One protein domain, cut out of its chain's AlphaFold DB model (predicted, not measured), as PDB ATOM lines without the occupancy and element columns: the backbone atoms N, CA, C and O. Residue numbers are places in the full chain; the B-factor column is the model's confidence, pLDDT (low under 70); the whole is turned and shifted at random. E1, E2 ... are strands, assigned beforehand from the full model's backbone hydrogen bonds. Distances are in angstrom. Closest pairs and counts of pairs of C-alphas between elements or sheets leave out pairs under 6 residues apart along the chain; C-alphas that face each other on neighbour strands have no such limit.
ATOM      1  N   LYS A   4     132.895 100.676 129.831       95.38
ATOM      2  CA  LYS A   4     134.254 100.149 129.687       95.38
ATOM      3  C   LYS A   4     135.129 101.161 128.958       95.38
ATOM      4  O   LYS A   4     134.827 101.545 127.829       95.38
ATOM      5  N   ILE A   5     136.223 101.552 129.592       94.44
ATOM      6  CA  ILE A   5     137.221 102.450 129.029       94.44
ATOM      7  C   ILE A   5     138.285 101.613 128.308       94.44
ATOM      8  O   ILE A   5     138.917 100.754 128.931       94.44
ATOM      9  N   PRO A   6     138.502 101.838 127.003       93.12
ATOM     10  CA  PRO A   6     139.554 101.151 126.274       93.12
ATOM     11  C   PRO A   6     140.937 101.699 126.655       93.12
ATOM     12  O   PRO A   6     141.093 102.837 127.100       93.12
ATOM     13  N   SER A   7     141.967 100.864 126.511       88.88
ATOM     14  CA  SER A   7     143.318 101.159 127.005       88.88
ATOM     15  C   SER A   7     144.003 102.336 126.301       88.88
ATOM     16  O   SER A   7     144.896 102.949 126.878       88.88
ATOM     17  N   ASP A   8     143.571 102.694 125.091       92.06
ATOM     18  CA  ASP A   8     144.043 103.863 124.337       92.06
ATOM     19  C   ASP A   8     143.593 105.199 124.954       92.06
ATOM     20  O   ASP A   8     144.204 106.241 124.708       92.06
ATOM     21  N   GLN A   9     142.563 105.178 125.804       94.31
ATOM     22  CA  GLN A   9     142.107 106.348 126.555       94.31
ATOM     23  C   GLN A   9     142.898 106.575 127.846       94.31
ATOM     24  O   GLN A   9     142.714 107.604 128.502       94.31
ATOM     25  N   ILE A  10     143.811 105.667 128.196       95.12
ATOM     26  CA  ILE A  10     144.719 105.838 129.326       95.12
ATOM     27  C   ILE A  10     145.926 106.663 128.875       95.12
ATOM     28  O   ILE A  10     146.662 106.303 127.960       95.12
ATOM     29  N   GLN A  11     146.145 107.788 129.541       95.12
ATOM     30  CA  GLN A  11     147.203 108.748 129.270       95.12
ATOM     31  C   GLN A  11     148.212 108.753 130.415       95.12
ATOM     32  O   GLN A  11     147.846 108.608 131.582       95.12
ATOM     33  N   ASN A  12     149.486 108.981 130.083       93.81
ATOM     34  CA  ASN A  12     150.577 109.096 131.056       93.81
ATOM     35  C   ASN A  12     150.651 107.909 132.037       93.81
ATOM     36  O   ASN A  12     150.888 108.111 133.227       93.81
ATOM     37  N   LEU A  13     150.430 106.685 131.542       96.00
ATOM     38  CA  LEU A  13     150.498 105.479 132.362       96.00
ATOM     39  C   LEU A  13     151.928 105.274 132.874       96.00
ATOM     40  O   LEU A  13     152.878 105.179 132.096       96.00
ATOM     41  N   GLN A  14     152.069 105.189 134.189       96.38
ATOM     42  CA  GLN A  14     153.328 104.946 134.877       96.38
ATOM     43  C   GLN A  14     153.148 103.783 135.836       96.38
ATOM     44  O   GLN A  14     152.148 103.709 136.546       96.38
ATOM     45  N   GLN A  15     154.138 102.900 135.881       96.81
ATOM     46  CA  GLN A  15     154.163 101.770 136.796       96.81
ATOM     47  C   GLN A  15     155.468 101.787 137.583       96.81
ATOM     48  O   GLN A  15     156.553 101.855 137.003       96.81
ATOM     49  N   ILE A  16     155.348 101.694 138.901       96.50
ATOM     50  CA  ILE A  16     156.454 101.467 139.824       96.50
ATOM     51  C   ILE A  16     156.279 100.064 140.387       96.50
ATOM     52  O   ILE A  16     155.214  99.733 140.904       96.50
ATOM     53  N   GLU A  17     157.325  99.252 140.299       96.38
ATOM     54  CA  GLU A  17     157.401  97.960 140.971       96.38
ATOM     55  C   GLU A  17     158.388  98.067 142.133       96.38
ATOM     56  O   GLU A  17     159.518  98.528 141.965       96.38
ATOM     57  N   ALA A  18     157.956  97.636 143.312       94.38
ATOM     58  CA  ALA A  18     158.782  97.558 144.502       94.38
ATOM     59  C   ALA A  18     158.782  96.132 145.055       94.38
ATOM     60  O   ALA A  18     157.752  95.459 145.111       94.38
ATOM     61  N   VAL A  19     159.953  95.684 145.505       95.62
ATOM     62  CA  VAL A  19     160.070  94.465 146.309       95.62
ATOM     63  C   VAL A  19     159.649  94.804 147.731       95.62
ATOM     64  O   VAL A  19     160.161  95.754 148.321       95.62
ATOM     65  N   VAL A  20     158.718  94.028 148.276       94.19
ATOM     66  CA  VAL A  20     158.178  94.236 149.623       94.19
ATOM     67  C   VAL A  20     158.237  92.944 150.425       94.19
ATOM     68  O   VAL A  20     158.292  91.861 149.857       94.19
ATOM     69  N   ALA A  21     158.228  93.065 151.747       92.31
ATOM     70  CA  ALA A  21     157.961  91.956 152.656       92.31
ATOM     71  C   ALA A  21     156.531  92.129 153.185       92.31
ATOM     72  O   ALA A  21     156.328  92.718 154.246       92.31
ATOM     73  N   GLY A  22     155.543  91.741 152.376       85.81
ATOM     74  CA  GLY A  22     154.129  91.881 152.715       85.81
ATOM     75  C   GLY A  22     153.558  90.639 153.404       85.81
ATOM     76  O   GLY A  22     154.257  89.652 153.632       85.81
ATOM     77  N   THR A  23     152.276  90.699 153.763       86.06
ATOM     78  CA  THR A  23     151.534  89.541 154.282       86.06
ATOM     79  C   THR A  23     151.195  88.566 153.156       86.06
ATOM     80  O   THR A  23     151.289  88.923 151.985       86.06
ATOM     81  N   ASP A  24     150.789  87.342 153.504       86.88
ATOM     82  CA  ASP A  24     150.253  86.363 152.543       86.88
ATOM     83  C   ASP A  24     151.217  86.047 151.383       86.88
ATOM     84  O   ASP A  24     150.819  85.943 150.228       86.88
ATOM     85  N   ASP A  25     152.512  85.945 151.702       88.75
ATOM     86  CA  ASP A  25     153.614  85.727 150.753       88.75
ATOM     87  C   ASP A  25     153.786  86.839 149.696       88.75
ATOM     88  O   ASP A  25     154.534  86.681 148.724       88.75
ATOM     89  N   ALA A  26     153.150  87.999 149.900       92.12
ATOM     90  CA  ALA A  26     153.331  89.166 149.054       92.12
ATOM     91  C   ALA A  26     154.794  89.602 149.019       92.12
ATOM     92  O   ALA A  26     155.374  90.020 150.028       92.12
ATOM     93  N   ASN A  27     155.367  89.595 147.823       94.75
ATOM     94  CA  ASN A  27     156.755  89.977 147.604       94.75
ATOM     95  C   ASN A  27     156.921  91.092 146.564       94.75
ATOM     96  O   ASN A  27     158.048  91.538 146.311       94.75
ATOM     97  N   ARG A  28     155.817  91.551 145.961       95.88
ATOM     98  CA  ARG A  28     155.775  92.655 145.003       95.88
ATOM     99  C   ARG A  28     154.625  93.605 145.294       95.88
ATOM    100  O   ARG A  28     153.506  93.187 145.578       95.88
ATOM    101  N   LEU A  29     154.931  94.890 145.174       95.94
ATOM    102  CA  LEU A  29     153.979  95.985 145.194       95.94
ATOM    103  C   LEU A  29     154.071  96.722 143.860       95.94
ATOM    104  O   LEU A  29     155.144  97.202 143.495       95.94
ATOM    105  N   PHE A  30     152.950  96.836 143.159       96.94
ATOM    106  CA  PHE A  30     152.828  97.636 141.949       96.94
ATOM    107  C   PHE A  30     152.032  98.893 142.267       96.94
ATOM    108  O   PHE A  30     150.919  98.805 142.774       96.94
ATOM    109  N   ILE A  31     152.589 100.059 141.962       97.69
ATOM    110  CA  ILE A  31     151.884 101.339 142.033       97.69
ATOM    111  C   ILE A  31     151.728 101.831 140.605       97.69
ATOM    112  O   ILE A  31     152.719 102.055 139.908       97.69
ATOM    113  N   ILE A  32     150.485 101.977 140.169       97.88
ATOM    114  CA  ILE A  32     150.140 102.330 138.802       97.88
ATOM    115  C   ILE A  32     149.386 103.645 138.817       97.88
ATOM    116  O   ILE A  32     148.293 103.739 139.367       97.88
ATOM    117  N   ASN A  33     149.982 104.651 138.192       97.62
ATOM    118  CA  ASN A  33     149.408 105.979 138.063       97.62
ATOM    119  C   ASN A  33     149.037 106.232 136.610       97.62
ATOM    120  O   ASN A  33     149.762 105.834 135.699       97.62
ATOM    121  N   GLY A  34     147.942 106.940 136.387       96.81
ATOM    122  CA  GLY A  34     147.557 107.334 135.043       96.81
ATOM    123  C   GLY A  34     146.419 108.333 135.039       96.81
ATOM    124  O   GLY A  34     145.902 108.743 136.078       96.81
ATOM    125  N   GLN A  35     146.041 108.736 133.834       96.81
ATOM    126  CA  GLN A  35     144.850 109.533 133.587       96.81
ATOM    127  C   GLN A  35     143.958 108.802 132.595       96.81
ATOM    128  O   GLN A  35     144.451 108.206 131.648       96.81
ATOM    129  N   ILE A  36     142.652 108.856 132.791       96.50
ATOM    130  CA  ILE A  36     141.653 108.316 131.877       96.50
ATOM    131  C   ILE A  36     141.007 109.489 131.158       96.50
ATOM    132  O   ILE A  36     140.576 110.436 131.813       96.50
ATOM    133  N   ASN A  37     140.921 109.415 129.833       94.88
ATOM    134  CA  ASN A  37     140.052 110.272 129.040       94.88
ATOM    135  C   ASN A  37     138.678 109.617 128.912       94.88
ATOM    136  O   ASN A  37     138.562 108.446 128.556       94.88
ATOM    137  N   MET A  38     137.636 110.373 129.209       93.75
ATOM    138  CA  MET A  38     136.249 109.926 129.119       93.75
ATOM    139  C   MET A  38     135.350 111.153 129.014       93.75
ATOM    140  O   MET A  38     135.852 112.270 129.052       93.75
ATOM    141  N   GLU A  39     134.043 110.964 128.859       94.00
ATOM    142  CA  GLU A  39     133.092 112.072 128.857       94.00
ATOM    143  C   GLU A  39     131.916 111.744 129.776       94.00
ATOM    144  O   GLU A  39     131.155 110.799 129.549       94.00
ATOM    145  N   LEU A  40     131.768 112.542 130.829       96.44
ATOM    146  CA  LEU A  40     130.591 112.565 131.684       96.44
ATOM    147  C   LEU A  40     130.124 114.007 131.808       96.44
ATOM    148  O   LEU A  40     130.664 114.778 132.594       96.44
ATOM    149  N   GLY A  41     129.117 114.359 131.019       94.69
ATOM    150  CA  GLY A  41     128.572 115.705 130.967       94.69
ATOM    151  C   GLY A  41     127.060 115.726 131.096       94.69
ATOM    152  O   GLY A  41     126.373 114.781 130.697       94.69
ATOM    153  N   VAL A  42     126.559 116.837 131.622       94.31
ATOM    154  CA  VAL A  42     125.153 117.233 131.558       94.31
ATOM    155  C   VAL A  42     125.047 118.663 131.059       94.31
ATOM    156  O   VAL A  42     125.955 119.479 131.233       94.31
ATOM    157  N   SER A  43     123.920 118.955 130.428       91.06
ATOM    158  CA  SER A  43     123.548 120.292 129.989       91.06
ATOM    159  C   SER A  43     122.095 120.550 130.345       91.06
ATOM    160  O   SER A  43     121.264 119.658 130.171       91.06
ATOM    161  N   SER A  44     121.798 121.770 130.776       85.31
ATOM    162  CA  SER A  44     120.464 122.274 131.078       85.31
ATOM    163  C   SER A  44     120.068 123.297 130.004       85.31
ATOM    164  O   SER A  44     120.426 124.474 130.118       85.31
ATOM    165  N   PRO A  45     119.430 122.862 128.897       73.31
ATOM    166  CA  PRO A  45     119.343 123.699 127.706       73.31
ATOM    167  C   PRO A  45     118.329 124.850 127.787       73.31
ATOM    168  O   PRO A  45     118.549 125.843 127.109       73.31
ATOM    169  N   GLU A  46     117.250 124.794 128.580       66.88
ATOM    170  CA  GLU A  46     116.184 125.829 128.498       66.88
ATOM    171  C   GLU A  46     115.351 126.036 129.780       66.88
ATOM    172  O   GLU A  46     114.547 126.966 129.852       66.88
ATOM    173  N   THR A  47     115.513 125.197 130.804       66.75
ATOM    174  CA  THR A  47     114.741 125.265 132.053       66.75
ATOM    175  C   THR A  47     115.673 125.396 133.249       66.75
ATOM    176  O   THR A  47     116.782 124.878 133.238       66.75
ATOM    177  N   ASP A  48     115.224 126.051 134.323       73.94
ATOM    178  CA  ASP A  48     115.950 126.087 135.605       73.94
ATOM    179  C   ASP A  48     115.810 124.759 136.386       73.94
ATOM    180  O   ASP A  48     115.714 124.723 137.610       73.94
ATOM    181  N   ALA A  49     115.705 123.638 135.667       83.19
ATOM    182  CA  ALA A  49     115.564 122.320 136.258       83.19
ATOM    183  C   ALA A  49     116.948 121.733 136.545       83.19
ATOM    184  O   ALA A  49     117.833 121.736 135.688       83.19
ATOM    185  N   TYR A  50     117.122 121.179 137.743       87.94
ATOM    186  CA  TYR A  50     118.328 120.431 138.067       87.94
ATOM    187  C   TYR A  50     118.407 119.166 137.204       87.94
ATOM    188  O   TYR A  50     117.496 118.334 137.208       87.94
ATOM    189  N   THR A  51     119.498 119.042 136.454       92.44
ATOM    190  CA  THR A  51     119.805 117.895 135.600       92.44
ATOM    191  C   THR A  51     121.042 117.209 136.142       92.44
ATOM    192  O   THR A  51     122.046 117.869 136.386       92.44
ATOM    193  N   GLU A  52     120.996 115.888 136.284       94.62
ATOM    194  CA  GLU A  52     122.130 115.097 136.749       94.62
ATOM    195  C   GLU A  52     122.359 113.847 135.906       94.62
ATOM    196  O   GLU A  52     121.451 113.315 135.266       94.62
ATOM    197  N   LYS A  53     123.602 113.370 135.925       96.12
ATOM    198  CA  LYS A  53     124.007 112.106 135.328       96.12
ATOM    199  C   LYS A  53     125.007 111.424 136.241       96.12
ATOM    200  O   LYS A  53     125.977 112.034 136.686       96.12
ATOM    201  N   LYS A  54     124.768 110.140 136.476       97.19
ATOM    202  CA  LYS A  54     125.621 109.256 137.259       97.19
ATOM    203  C   LYS A  54     126.067 108.098 136.387       97.19
ATOM    204  O   LYS A  54     125.240 107.509 135.696       97.19
ATOM    205  N   GLU A  55     127.350 107.775 136.427       97.38
ATOM    206  CA  GLU A  55     127.940 106.756 135.566       97.38
ATOM    207  C   GLU A  55     129.053 106.003 136.303       97.38
ATOM    208  O   GLU A  55     129.756 106.571 137.139       97.38
ATOM    209  N   ILE A  56     129.202 104.719 135.980       97.69
ATOM    210  CA  ILE A  56     130.281 103.868 136.486       97.69
ATOM    211  C   ILE A  56     131.231 103.590 135.327       97.69
ATOM    212  O   ILE A  56     130.802 103.063 134.301       97.69
ATOM    213  N   PHE A  57     132.511 103.888 135.504       97.31
ATOM    214  CA  PHE A  57     133.567 103.616 134.533       97.31
ATOM    215  C   PHE A  57     134.411 102.446 135.007       97.31
ATOM    216  O   PHE A  57     134.766 102.400 136.184       97.31
ATOM    217  N   THR A  58     134.752 101.527 134.104       97.31
ATOM    218  CA  THR A  58     135.704 100.453 134.405       97.31
ATOM    219  C   THR A  58     136.857 100.413 133.421       97.31
ATOM    220  O   THR A  58     136.689 100.690 132.232       97.31
ATOM    221  N   VAL A  59     138.047 100.082 133.916       96.56
ATOM    222  CA  VAL A  59     139.265  99.977 133.110       96.56
ATOM    223  C   VAL A  59     140.185  98.894 133.666       96.56
ATOM    224  O   VAL A  59     140.365  98.787 134.875       96.56
ATOM    225  N   LEU A  60     140.784  98.096 132.783       96.81
ATOM    226  CA  LEU A  60     141.758  97.070 133.162       96.81
ATOM    227  C   LEU A  60     143.160  97.675 133.249       96.81
ATOM    228  O   LEU A  60     143.638  98.288 132.291       96.81
ATOM    229  N   ILE A  61     143.822  97.493 134.391       95.00
ATOM    230  CA  ILE A  61     145.081  98.146 134.745       95.00
ATOM    231  C   ILE A  61     146.116  97.112 135.203       95.00
ATOM    232  O   ILE A  61     145.824  96.168 135.935       95.00
ATOM    233  N   GLY A  62     147.366  97.340 134.798       92.81
ATOM    234  CA  GLY A  62     148.527  96.641 135.340       92.81
ATOM    235  C   GLY A  62     148.819  95.267 134.748       92.81
ATOM    236  O   GLY A  62     148.245  94.888 133.725       92.81
ATOM    237  N   PRO A  63     149.771  94.542 135.359       93.81
ATOM    238  CA  PRO A  63     150.179  93.221 134.908       93.81
ATOM    239  C   PRO A  63     149.048  92.197 135.009       93.81
ATOM    240  O   PRO A  63     148.082  92.369 135.751       93.81
ATOM    241  N   LYS A  64     149.212  91.093 134.278       95.25
ATOM    242  CA  LYS A  64     148.352  89.921 134.416       95.25
ATOM    243  C   LYS A  64     148.855  89.036 135.545       95.25
ATOM    244  O   LYS A  64     150.019  88.640 135.551       95.25
ATOM    245  N   PHE A  65     147.953  88.695 136.449       93.12
ATOM    246  CA  PHE A  65     148.165  87.797 137.566       93.12
ATOM    247  C   PHE A  65     147.267  86.571 137.425       93.12
ATOM    248  O   PHE A  65     146.169  86.624 136.876       93.12
ATOM    249  N   THR A  66     147.744  85.450 137.947       92.94
ATOM    250  CA  THR A  66     146.895  84.298 138.262       92.94
ATOM    251  C   THR A  66     146.219  84.505 139.618       92.94
ATOM    252  O   THR A  66     146.702  85.284 140.442       92.94
ATOM    253  N   SER A  67     145.169  83.734 139.905       89.19
ATOM    254  CA  SER A  67     144.443  83.793 141.186       89.19
ATOM    255  C   SER A  67     145.313  83.551 142.425       89.19
ATOM    256  O   SER A  67     144.940  83.946 143.521       89.19
ATOM    257  N   ARG A  68     146.473  82.895 142.274       90.75
ATOM    258  CA  ARG A  68     147.436  82.672 143.368       90.75
ATOM    259  C   ARG A  68     148.462  83.792 143.523       90.75
ATOM    260  O   ARG A  68     149.170  83.816 144.519       90.75
ATOM    261  N   GLN A  69     148.601  84.645 142.513       93.56
ATOM    262  CA  GLN A  69     149.571  85.737 142.510       93.56
ATOM    263  C   GLN A  69     148.950  87.039 143.003       93.56
ATOM    264  O   GLN A  69     149.645  87.817 143.647       93.56
ATOM    265  N   PHE A  70     147.676  87.291 142.702       94.94
ATOM    266  CA  PHE A  70     146.967  88.456 143.219       94.94
ATOM    267  C   PHE A  70     146.610  88.263 144.695       94.94
ATOM    268  O   PHE A  70     146.067  87.227 145.068       94.94
ATOM    269  N   ILE A  71     146.899  89.268 145.523       94.44
ATOM    270  CA  ILE A  71     146.534  89.259 146.947       94.44
ATOM    271  C   ILE A  71     145.494  90.334 147.225       94.44
ATOM    272  O   ILE A  71     144.460  90.061 147.831       94.44
ATOM    273  N   LYS A  72     145.774  91.571 146.806       95.12
ATOM    274  CA  LYS A  72     144.881  92.705 147.039       95.12
ATOM    275  C   LYS A  72     145.177  93.843 146.075       95.12
ATOM    276  O   LYS A  72     146.337  94.084 145.747       95.12
ATOM    277  N   ALA A  73     144.146  94.600 145.719       96.69
ATOM    278  CA  ALA A  73     144.289  95.924 145.138       96.69
ATOM    279  C   ALA A  73     143.530  96.964 145.964       96.69
ATOM    280  O   ALA A  73     142.623  96.654 146.736       96.69
ATOM    281  N   ASN A  74     143.957  98.211 145.835       96.88
ATOM    282  CA  ASN A  74     143.215  99.375 146.283       96.88
ATOM    283  C   ASN A  74     143.456 100.517 145.302       96.88
ATOM    284  O   ASN A  74     144.525 100.611 144.692       96.88
ATOM    285  N   ALA A  75     142.478 101.404 145.178       97.88
ATOM    286  CA  ALA A  75     142.560 102.517 144.255       97.88
ATOM    287  C   ALA A  75     142.121 103.831 144.885       97.88
ATOM    288  O   ALA A  75     141.335 103.876 145.828       97.88
ATOM    289  N   THR A  76     142.651 104.910 144.331       98.06
ATOM    290  CA  THR A  76     142.162 106.266 144.539       98.06
ATOM    291  C   THR A  76     142.009 106.938 143.183       98.06
ATOM    292  O   THR A  76     142.758 106.663 142.241       98.06
ATOM    293  N   ALA A  77     141.025 107.826 143.076       97.81
ATOM    294  CA  ALA A  77     140.806 108.629 141.886       97.81
ATOM    295  C   ALA A  77     140.557 110.088 142.265       97.81
ATOM    296  O   ALA A  77     140.135 110.412 143.374       97.81
ATOM    297  N   SER A  78     140.830 110.976 141.319       97.81
ATOM    298  CA  SER A  78     140.576 112.408 141.419       97.81
ATOM    299  C   SER A  78     140.051 112.926 140.086       97.81
ATOM    300  O   SER A  78     140.352 112.371 139.025       97.81
ATOM    301  N   LEU A  79     139.245 113.984 140.139       96.56
ATOM    302  CA  LEU A  79     138.722 114.626 138.939       96.56
ATOM    303  C   LEU A  79     139.866 115.254 138.141       96.56
ATOM    304  O   LEU A  79     140.651 116.038 138.673       96.56
ATOM    305  N   ALA A  80     139.931 114.938 136.850       93.44
ATOM    306  CA  ALA A  80     140.819 115.584 135.898       93.44
ATOM    307  C   ALA A  80     139.984 116.199 134.765       93.44
ATOM    308  O   ALA A  80     138.921 115.701 134.415       93.44
ATOM    309  N   LYS A  81     140.459 117.291 134.157       93.19
ATOM    310  CA  LYS A  81     139.820 117.882 132.962       93.19
ATOM    311  C   LYS A  81     138.319 118.171 133.155       93.19
ATOM    312  O   LYS A  81     137.488 117.740 132.359       93.19
ATOM    313  N   ILE A  82     137.971 118.886 134.221       94.94
ATOM    314  CA  ILE A  82     136.598 119.360 134.420       94.94
ATOM    315  C   ILE A  82     136.298 120.520 133.471       94.94
ATOM    316  O   ILE A  82     137.191 121.298 133.125       94.94
ATOM    317  N   TYR A  83     135.040 120.654 133.076       92.62
ATOM    318  CA  TYR A  83     134.560 121.839 132.386       92.62
ATOM    319  C   TYR A  83     133.265 122.326 133.017       92.62
ATOM    320  O   TYR A  83     132.444 121.547 133.497       92.62
ATOM    321  N   SER A  84     133.094 123.637 132.969       89.25
ATOM    322  CA  SER A  84     131.858 124.321 133.295       89.25
ATOM    323  C   SER A  84     131.664 125.420 132.257       89.25
ATOM    324  O   SER A  84     132.603 126.148 131.920       89.25
ATOM    325  N   LYS A  85     130.474 125.473 131.671       85.31
ATOM    326  CA  LYS A  85     130.087 126.419 130.633       85.31
ATOM    327  C   LYS A  85     128.762 127.033 131.045       85.31
ATOM    328  O   LYS A  85     127.757 126.332 131.079       85.31
ATOM    329  N   GLY A  86     128.768 128.341 131.256       76.94
ATOM    330  CA  GLY A  86     127.548 129.116 131.399       76.94
ATOM    331  C   GLY A  86     127.406 130.170 130.322       76.94
ATOM    332  O   GLY A  86     128.394 130.776 129.896       76.94
ATOM    333  N   ALA A  87     126.170 130.422 129.901       64.94
ATOM    334  CA  ALA A  87     125.830 131.683 129.264       64.94
ATOM    335  C   ALA A  87     126.084 132.787 130.301       64.94
ATOM    336  O   ALA A  87     125.399 132.830 131.319       64.94
ATOM    337  N   GLY A  88     127.108 133.626 130.102       60.03
ATOM    338  CA  GLY A  88     127.514 134.713 131.011       60.03
ATOM    339  C   GLY A  88     126.495 135.855 131.107       60.03
ATOM    340  O   GLY A  88     126.852 137.020 130.959       60.03
ATOM    341  N   VAL A  89     125.220 135.515 131.285       64.12
ATOM    342  CA  VAL A  89     124.091 136.422 131.423       64.12
ATOM    343  C   VAL A  89     124.000 136.821 132.887       64.12
ATOM    344  O   VAL A  89     123.815 135.986 133.774       64.12
ATOM    345  N   GLU A  90     124.159 138.113 133.138       64.88
ATOM    346  CA  GLU A  90     124.039 138.708 134.463       64.88
ATOM    347  C   GLU A  90     122.662 138.363 135.070       64.88
ATOM    348  O   GLU A  90     121.627 138.597 134.446       64.88
ATOM    349  N   GLY A  91     122.644 137.763 136.266       66.94
ATOM    350  CA  GLY A  91     121.409 137.399 136.977       66.94
ATOM    351  C   GLY A  91     120.904 135.961 136.799       66.94
ATOM    352  O   GLY A  91     119.855 135.639 137.351       66.94
ATOM    353  N   ASN A  92     121.628 135.088 136.091       71.56
ATOM    354  CA  ASN A  92     121.297 133.661 135.999       71.56
ATOM    355  C   ASN A  92     122.107 132.854 137.038       71.56
ATOM    356  O   ASN A  92     123.315 132.688 136.851       71.56
ATOM    357  N   PRO A  93     121.508 132.399 138.158       75.56
ATOM    358  CA  PRO A  93     122.227 131.594 139.139       75.56
ATOM    359  C   PRO A  93     122.634 130.253 138.519       75.56
ATOM    360  O   PRO A  93     121.818 129.557 137.923       75.56
ATOM    361  N   PHE A  94     123.904 129.892 138.677       84.06
ATOM    362  CA  PHE A  94     124.448 128.615 138.234       84.06
ATOM    363  C   PHE A  94     124.835 127.786 139.454       84.06
ATOM    364  O   PHE A  94     125.598 128.248 140.303       84.06
ATOM    365  N   THR A  95     124.291 126.574 139.538       87.19
ATOM    366  CA  THR A  95     124.684 125.580 140.541       87.19
ATOM    367  C   THR A  95     125.241 124.370 139.819       87.19
ATOM    368  O   THR A  95     124.561 123.814 138.957       87.19
ATOM    369  N   ASP A  96     126.445 123.944 140.187       89.62
ATOM    370  CA  ASP A  96     127.045 122.707 139.710       89.62
ATOM    371  C   ASP A  96     127.368 121.722 140.833       89.62
ATOM    372  O   ASP A  96     127.537 122.054 142.007       89.62
ATOM    373  N   TYR A  97     127.427 120.459 140.432       92.69
ATOM    374  CA  TYR A  97     127.908 119.350 141.220       92.69
ATOM    375  C   TYR A  97     128.806 118.485 140.340       92.69
ATOM    376  O   TYR A  97     128.433 118.091 139.236       92.69
ATOM    377  N   LEU A  98     129.996 118.187 140.844       95.75
ATOM    378  CA  LEU A  98     130.973 117.293 140.237       95.75
ATOM    379  C   LEU A  98     131.534 116.438 141.372       95.75
ATOM    380  O   LEU A  98     132.110 116.978 142.319       95.75
ATOM    381  N   GLY A  99     131.379 115.120 141.296       96.31
ATOM    382  CA  GLY A  99     131.787 114.239 142.385       96.31
ATOM    383  C   GLY A  99     132.193 112.849 141.924       96.31
ATOM    384  O   GLY A  99     131.643 112.305 140.969       96.31
ATOM    385  N   ILE A 100     133.154 112.276 142.645       98.00
ATOM    386  CA  ILE A 100     133.415 110.836 142.656       98.00
ATOM    387  C   ILE A 100     132.656 110.281 143.858       98.00
ATOM    388  O   ILE A 100     132.840 110.763 144.976       98.00
ATOM    389  N   LEU A 101     131.778 109.315 143.612       97.88
ATOM    390  CA  LEU A 101     130.946 108.682 144.630       97.88
ATOM    391  C   LEU A 101     131.634 107.460 145.230       97.88
ATOM    392  O   LEU A 101     131.560 107.259 146.438       97.88
ATOM    393  N   ASP A 102     132.309 106.676 144.389       98.06
ATOM    394  CA  ASP A 102     133.004 105.464 144.807       98.06
ATOM    395  C   ASP A 102     134.202 105.159 143.901       98.06
ATOM    396  O   ASP A 102     134.212 105.504 142.712       98.06
ATOM    397  N   VAL A 103     135.220 104.520 144.475       98.06
ATOM    398  CA  VAL A 103     136.404 104.036 143.758       98.06
ATOM    399  C   VAL A 103     136.799 102.690 144.332       98.06
ATOM    400  O   VAL A 103     137.119 102.587 145.515       98.06
ATOM    401  N   ASP A 104     136.862 101.688 143.467       97.81
ATOM    402  CA  ASP A 104     137.235 100.333 143.841       97.81
ATOM    403  C   ASP A 104     138.224  99.736 142.839       97.81
ATOM    404  O   ASP A 104     138.315 100.173 141.687       97.81
ATOM    405  N   ALA A 105     138.997  98.755 143.288       97.50
ATOM    406  CA  ALA A 105     139.886  97.994 142.429       97.50
ATOM    407  C   ALA A 105     139.927  96.536 142.867       97.50
ATOM    408  O   ALA A 105     140.345  96.234 143.984       97.50
ATOM    409  N   ASP A 106     139.575  95.648 141.945       96.19
ATOM    410  CA  ASP A 106     139.536  94.210 142.187       96.19
ATOM    411  C   ASP A 106     140.172  93.440 141.029       96.19
ATOM    412  O   ASP A 106     140.363  93.970 139.936       96.19
ATOM    413  N   TRP A 107     140.558  92.194 141.275       96.31
ATOM    414  CA  TRP A 107     141.108  91.324 140.248       96.31
ATOM    415  C   TRP A 107     139.995  90.709 139.406       96.31
ATOM    416  O   TRP A 107     139.112  90.025 139.914       96.31
ATOM    417  N   ASP A 108     140.075  90.942 138.103       95.56
ATOM    418  CA  ASP A 108     139.200  90.358 137.099       95.56
ATOM    419  C   ASP A 108     139.770  89.000 136.667       95.56
ATOM    420  O   ASP A 108     140.839  88.931 136.047       95.56
ATOM    421  N   ASP A 109     139.085  87.910 137.012       92.50
ATOM    422  CA  ASP A 109     139.555  86.545 136.768       92.50
ATOM    423  C   ASP A 109     139.528  86.163 135.281       92.50
ATOM    424  O   ASP A 109     140.327  85.330 134.840       92.50
ATOM    425  N   GLU A 110     138.686  86.826 134.487       93.69
ATOM    426  CA  GLU A 110     138.598  86.618 133.046       93.69
ATOM    427  C   GLU A 110     139.766  87.254 132.275       93.69
ATOM    428  O   GLU A 110     140.298  86.639 131.343       93.69
ATOM    429  N   SER A 111     140.206  88.464 132.643       92.56
ATOM    430  CA  SER A 111     141.375  89.106 132.011       92.56
ATOM    431  C   SER A 111     142.704  88.803 132.707       92.56
ATOM    432  O   SER A 111     143.772  88.922 132.082       92.56
ATOM    433  N   GLY A 112     142.642  88.425 133.984       94.50
ATOM    434  CA  GLY A 112     143.766  88.301 134.899       94.50
ATOM    435  C   GLY A 112     144.344  89.644 135.358       94.50
ATOM    436  O   GLY A 112     145.397  89.643 135.989       94.50
ATOM    437  N   GLN A 113     143.734  90.783 135.022       96.06
ATOM    438  CA  GLN A 113     144.211  92.122 135.397       96.06
ATOM    439  C   GLN A 113     143.369  92.710 136.527       96.06
ATOM    440  O   GLN A 113     142.329  92.172 136.884       96.06
ATOM    441  N   VAL A 114     143.811  93.829 137.098       96.94
ATOM    442  CA  VAL A 114     142.985  94.566 138.060       96.94
ATOM    443  C   VAL A 114     141.996  95.450 137.300       96.94
ATOM    444  O   VAL A 114     142.412  96.275 136.487       96.94
ATOM    445  N   GLU A 115     140.699  95.289 137.553       97.69
ATOM    446  CA  GLU A 115     139.648  96.208 137.119       97.69
ATOM    447  C   GLU A 115     139.559  97.369 138.117       97.69
ATOM    448  O   GLU A 115     139.174  97.192 139.269       97.69
ATOM    449  N   LEU A 116     139.901  98.575 137.666       97.81
ATOM    450  CA  LEU A 116     139.599  99.817 138.370       97.81
ATOM    451  C   LEU A 116     138.172 100.240 138.025       97.81
ATOM    452  O   LEU A 116     137.845 100.389 136.845       97.81
ATOM    453  N   ARG A 117     137.358 100.505 139.046       98.06
ATOM    454  CA  ARG A 117     135.990 101.007 138.933       98.06
ATOM    455  C   ARG A 117     135.867 102.380 139.586       98.06
ATOM    456  O   ARG A 117     136.270 102.560 140.729       98.06
ATOM    457  N   ILE A 118     135.298 103.343 138.866       98.12
ATOM    458  CA  ILE A 118     135.052 104.706 139.355       98.12
ATOM    459  C   ILE A 118     133.576 105.031 139.130       98.12
ATOM    460  O   ILE A 118     133.131 105.088 137.983       98.12
ATOM    461  N   GLU A 119     132.820 105.265 140.200       98.25
ATOM    462  CA  GLU A 119     131.471 105.830 140.123       98.25
ATOM    463  C   GLU A 119     131.557 107.349 140.275       98.25
ATOM    464  O   GLU A 119     132.113 107.861 141.247       98.25
ATOM    465  N   ALA A 120     131.003 108.083 139.314       97.81
ATOM    466  CA  ALA A 120     131.017 109.538 139.315       97.81
ATOM    467  C   ALA A 120     129.648 110.111 138.961       97.81
ATOM    468  O   ALA A 120     128.836 109.485 138.275       97.81
ATOM    469  N   GLN A 121     129.409 111.332 139.422       97.50
ATOM    470  CA  GLN A 121     128.175 112.060 139.192       97.50
ATOM    471  C   GLN A 121     128.474 113.513 138.852       97.50
ATOM    472  O   GLN A 121     129.362 114.150 139.423       97.50
ATOM    473  N   VAL A 122     127.696 114.024 137.907       97.00
ATOM    474  CA  VAL A 122     127.676 115.428 137.521       97.00
ATOM    475  C   VAL A 122     126.248 115.937 137.580       97.00
ATOM    476  O   VAL A 122     125.312 115.198 137.274       97.00
ATOM    477  N   GLY A 123     126.077 117.189 137.972       94.69
ATOM    478  CA  GLY A 123     124.778 117.833 138.050       94.69
ATOM    479  C   GLY A 123     124.894 119.322 137.795       94.69
ATOM    480  O   GLY A 123     125.869 119.943 138.205       94.69
ATOM    481  N   CYS A 124     123.914 119.905 137.118       92.50
ATOM    482  CA  CYS A 124     123.822 121.350 136.975       92.50
ATOM    483  C   CYS A 124     122.378 121.838 137.021       92.50
ATOM    484  O   CYS A 124     121.458 121.147 136.579       92.50
ATOM    485  N   GLN A 125     122.207 123.066 137.492       89.94
ATOM    486  CA  GLN A 125     120.971 123.833 137.422       89.94
ATOM    487  C   GLN A 125     121.278 125.251 136.924       89.94
ATOM    488  O   GLN A 125     122.304 125.835 137.286       89.94
ATOM    489  N   GLY A 126     120.384 125.775 136.088       84.31
ATOM    490  CA  GLY A 126     120.465 127.103 135.482       84.31
ATOM    491  C   GLY A 126     120.208 127.058 133.973       84.31
ATOM    492  O   GLY A 126     120.274 125.998 133.345       84.31
ATOM    493  N   LEU A 127     119.904 128.215 133.381       85.56
ATOM    494  CA  LEU A 127     119.585 128.326 131.950       85.56
ATOM    495  C   LEU A 127     120.848 128.300 131.076       85.56
ATOM    496  O   LEU A 127     121.776 129.069 131.338       85.56
ATOM    497  N   ASP A 128     120.853 127.466 130.032       85.69
ATOM    498  CA  ASP A 128     121.964 127.298 129.076       85.69
ATOM    499  C   ASP A 128     123.313 127.058 129.779       85.69
ATOM    500  O   ASP A 128     124.317 127.747 129.565       85.69
ATOM    501  N   GLN A 129     123.297 126.095 130.702       87.88
ATOM    502  CA  GLN A 129     124.458 125.692 131.492       87.88
ATOM    503  C   GLN A 129     124.885 124.278 131.118       87.88
ATOM    504  O   GLN A 129     124.054 123.425 130.807       87.88
ATOM    505  N   ALA A 130     126.182 124.004 131.178       90.81
ATOM    506  CA  ALA A 130     126.722 122.665 131.032       90.81
ATOM    507  C   ALA A 130     127.908 122.457 131.964       90.81
ATOM    508  O   ALA A 130     128.753 123.335 132.128       90.81
ATOM    509  N   VAL A 131     127.998 121.263 132.529       94.44
ATOM    510  CA  VAL A 131     129.107 120.858 133.386       94.44
ATOM    511  C   VAL A 131     129.491 119.428 133.059       94.44
ATOM    512  O   VAL A 131     128.647 118.622 132.656       94.44
ATOM    513  N   GLY A 132     130.764 119.099 133.226       96.38
ATOM    514  CA  GLY A 132     131.189 117.724 133.072       96.38
ATOM    515  C   GLY A 132     132.631 117.452 133.448       96.38
ATOM    516  O   GLY A 132     133.422 118.341 133.774       96.38
ATOM    517  N   ILE A 133     132.945 116.167 133.399       96.94
ATOM    518  CA  ILE A 133     134.238 115.570 133.682       96.94
ATOM    519  C   ILE A 133     134.716 114.939 132.378       96.94
ATOM    520  O   ILE A 133     134.044 114.057 131.845       96.94
ATOM    521  N   ASN A 134     135.873 115.382 131.883       96.50
ATOM    522  CA  ASN A 134     136.509 114.791 130.703       96.50
ATOM    523  C   ASN A 134     137.683 113.863 131.053       96.50
ATOM    524  O   ASN A 134     138.430 113.409 130.178       96.50
ATOM    525  N   GLY A 135     137.902 113.605 132.342       96.06
ATOM    526  CA  GLY A 135     138.871 112.616 132.763       96.06
ATOM    527  C   GLY A 135     138.970 112.379 134.261       96.06
ATOM    528  O   GLY A 135     138.475 113.128 135.097       96.06
ATOM    529  N   PHE A 136     139.699 111.327 134.600       97.62
ATOM    530  CA  PHE A 136     140.075 111.022 135.977       97.62
ATOM    531  C   PHE A 136     141.578 110.810 136.042       97.62
ATOM    532  O   PHE A 136     142.140 110.183 135.152       97.62
ATOM    533  N   ALA A 137     142.236 111.302 137.085       97.88
ATOM    534  CA  ALA A 137     143.562 110.818 137.449       97.88
ATOM    535  C   ALA A 137     143.398 109.728 138.507       97.88
ATOM    536  O   ALA A 137     142.603 109.896 139.432       97.88
ATOM    537  N   PHE A 138     144.129 108.626 138.374       97.81
ATOM    538  CA  PHE A 138     144.013 107.479 139.266       97.81
ATOM    539  C   PHE A 138     145.376 107.000 139.761       97.81
ATOM    540  O   PHE A 138     146.392 107.133 139.072       97.81
ATOM    541  N   THR A 139     145.347 106.377 140.935       98.19
ATOM    542  CA  THR A 139     146.432 105.569 141.484       98.19
ATOM    543  C   THR A 139     145.853 104.227 141.903       98.19
ATOM    544  O   THR A 139     144.983 104.172 142.768       98.19
ATOM    545  N   VAL A 140     146.348 103.141 141.314       98.06
ATOM    546  CA  VAL A 140     146.042 101.766 141.725       98.06
ATOM    547  C   VAL A 140     147.280 101.181 142.381       98.06
ATOM    548  O   VAL A 140     148.370 101.225 141.817       98.06
ATOM    549  N   THR A 141     147.121 100.632 143.576       97.69
ATOM    550  CA  THR A 141     148.168  99.891 144.275       97.69
ATOM    551  C   THR A 141     147.777  98.420 144.320       97.69
ATOM    552  O   THR A 141     146.668  98.092 144.728       97.69
ATOM    553  N   ILE A 142     148.671  97.540 143.871       97.12
ATOM    554  CA  ILE A 142     148.441  96.097 143.762       97.12
ATOM    555  C   ILE A 142     149.518  95.373 144.555       97.12
ATOM    556  O   ILE A 142     150.711  95.576 144.327       97.12
ATOM    557  N   LEU A 143     149.095  94.504 145.463       96.12
ATOM    558  CA  LEU A 143     149.954  93.611 146.220       96.12
ATOM    559  C   LEU A 143     149.891  92.208 145.607       96.12
ATOM    560  O   LEU A 143     148.799  91.675 145.386       96.12
ATOM    561  N   ALA A 144     151.055  91.619 145.335       95.12
ATOM    562  CA  ALA A 144     151.152  90.328 144.664       95.12
ATOM    563  C   ALA A 144     152.282  89.433 145.203       95.12
ATOM    564  O   ALA A 144     153.339  89.912 145.628       95.12
ATOM    565  N   ALA A 145     152.065  88.120 145.118       93.81
ATOM    566  CA  ALA A 145     153.055  87.067 145.333       93.81
ATOM    567  C   ALA A 145     153.550  86.548 143.976       93.81
ATOM    568  O   ALA A 145     152.969  85.645 143.370       93.81
TER     569      ALA A 145
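AT A GLANCE: This is residues 4 to 145 of the 149 residues of an uncharacterized protein of Verrucomicrobia bacterium (UniProt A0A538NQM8). Two antiparallel sheets lie partly face to face as a long, narrow sandwich, with E3, E6 and E5 over E2, E7 and E4, while E1 extends one sheet beyond this overlap. The printed part has 142 residues and seven named strands, E1 to E7 in chain order, with no named helix: the class is all strand. The sheet orders are E1 E2 E7 E4 and E3 E6 E5. The whole is a loose rod, 62 by 26 by 23 A, with a radius of gyration of the C-alphas of 18.7 A.

HOW THE PARTS SIT: Start in the larger sheet with E2, residues 28 to 44, and E7, residues 129 to 144, where N 36 and O 136 are 2.8 A apart. E4, residues 70 to 86, is the edge strand beside E7, with N 78 and O 137 at 2.8 A. E1, residues 10 to 19, is the other edge; it forms a hairpin with E2, with N 16 and O 31 at 2.8 A, and bends by 51 degrees at residue 13. In the other sheet, E6, residues 114 to 125, is the inner strand: N 57 of E3, residues 51 to 61, is 2.8 A from O 118, and N 97 of E5, residues 95 to 107, is 2.8 A from O 123. Between the sheets, the closest C-alphas of E4 and E5 are Asn 74 and Ala 105, 5.3 A; those of E6 and E7 are Val 122 and Gly 132, 6.1 A. E1 is apart from E3, E5 and E6.

IN THESE COORDINATES: Find C-alpha 10 at (144.719, 105.838, 129.326), where E1 begins its 25.6 A. E2 spans 48.1 A, E3 32.1 A, E4 46.6 A, E5 38.0 A and E6 36.6 A. E7 runs 46.2 A to C-alpha 144 at (151.152, 90.328, 144.664).

THE WHOLE: The C-alphas of Asp 25 and Glu 90 are farthest apart, 62.8 A. The printed part has no cut and no long link. Look for low confidence, pLDDT under 70, at residues 46 to 47 and 87 to 91.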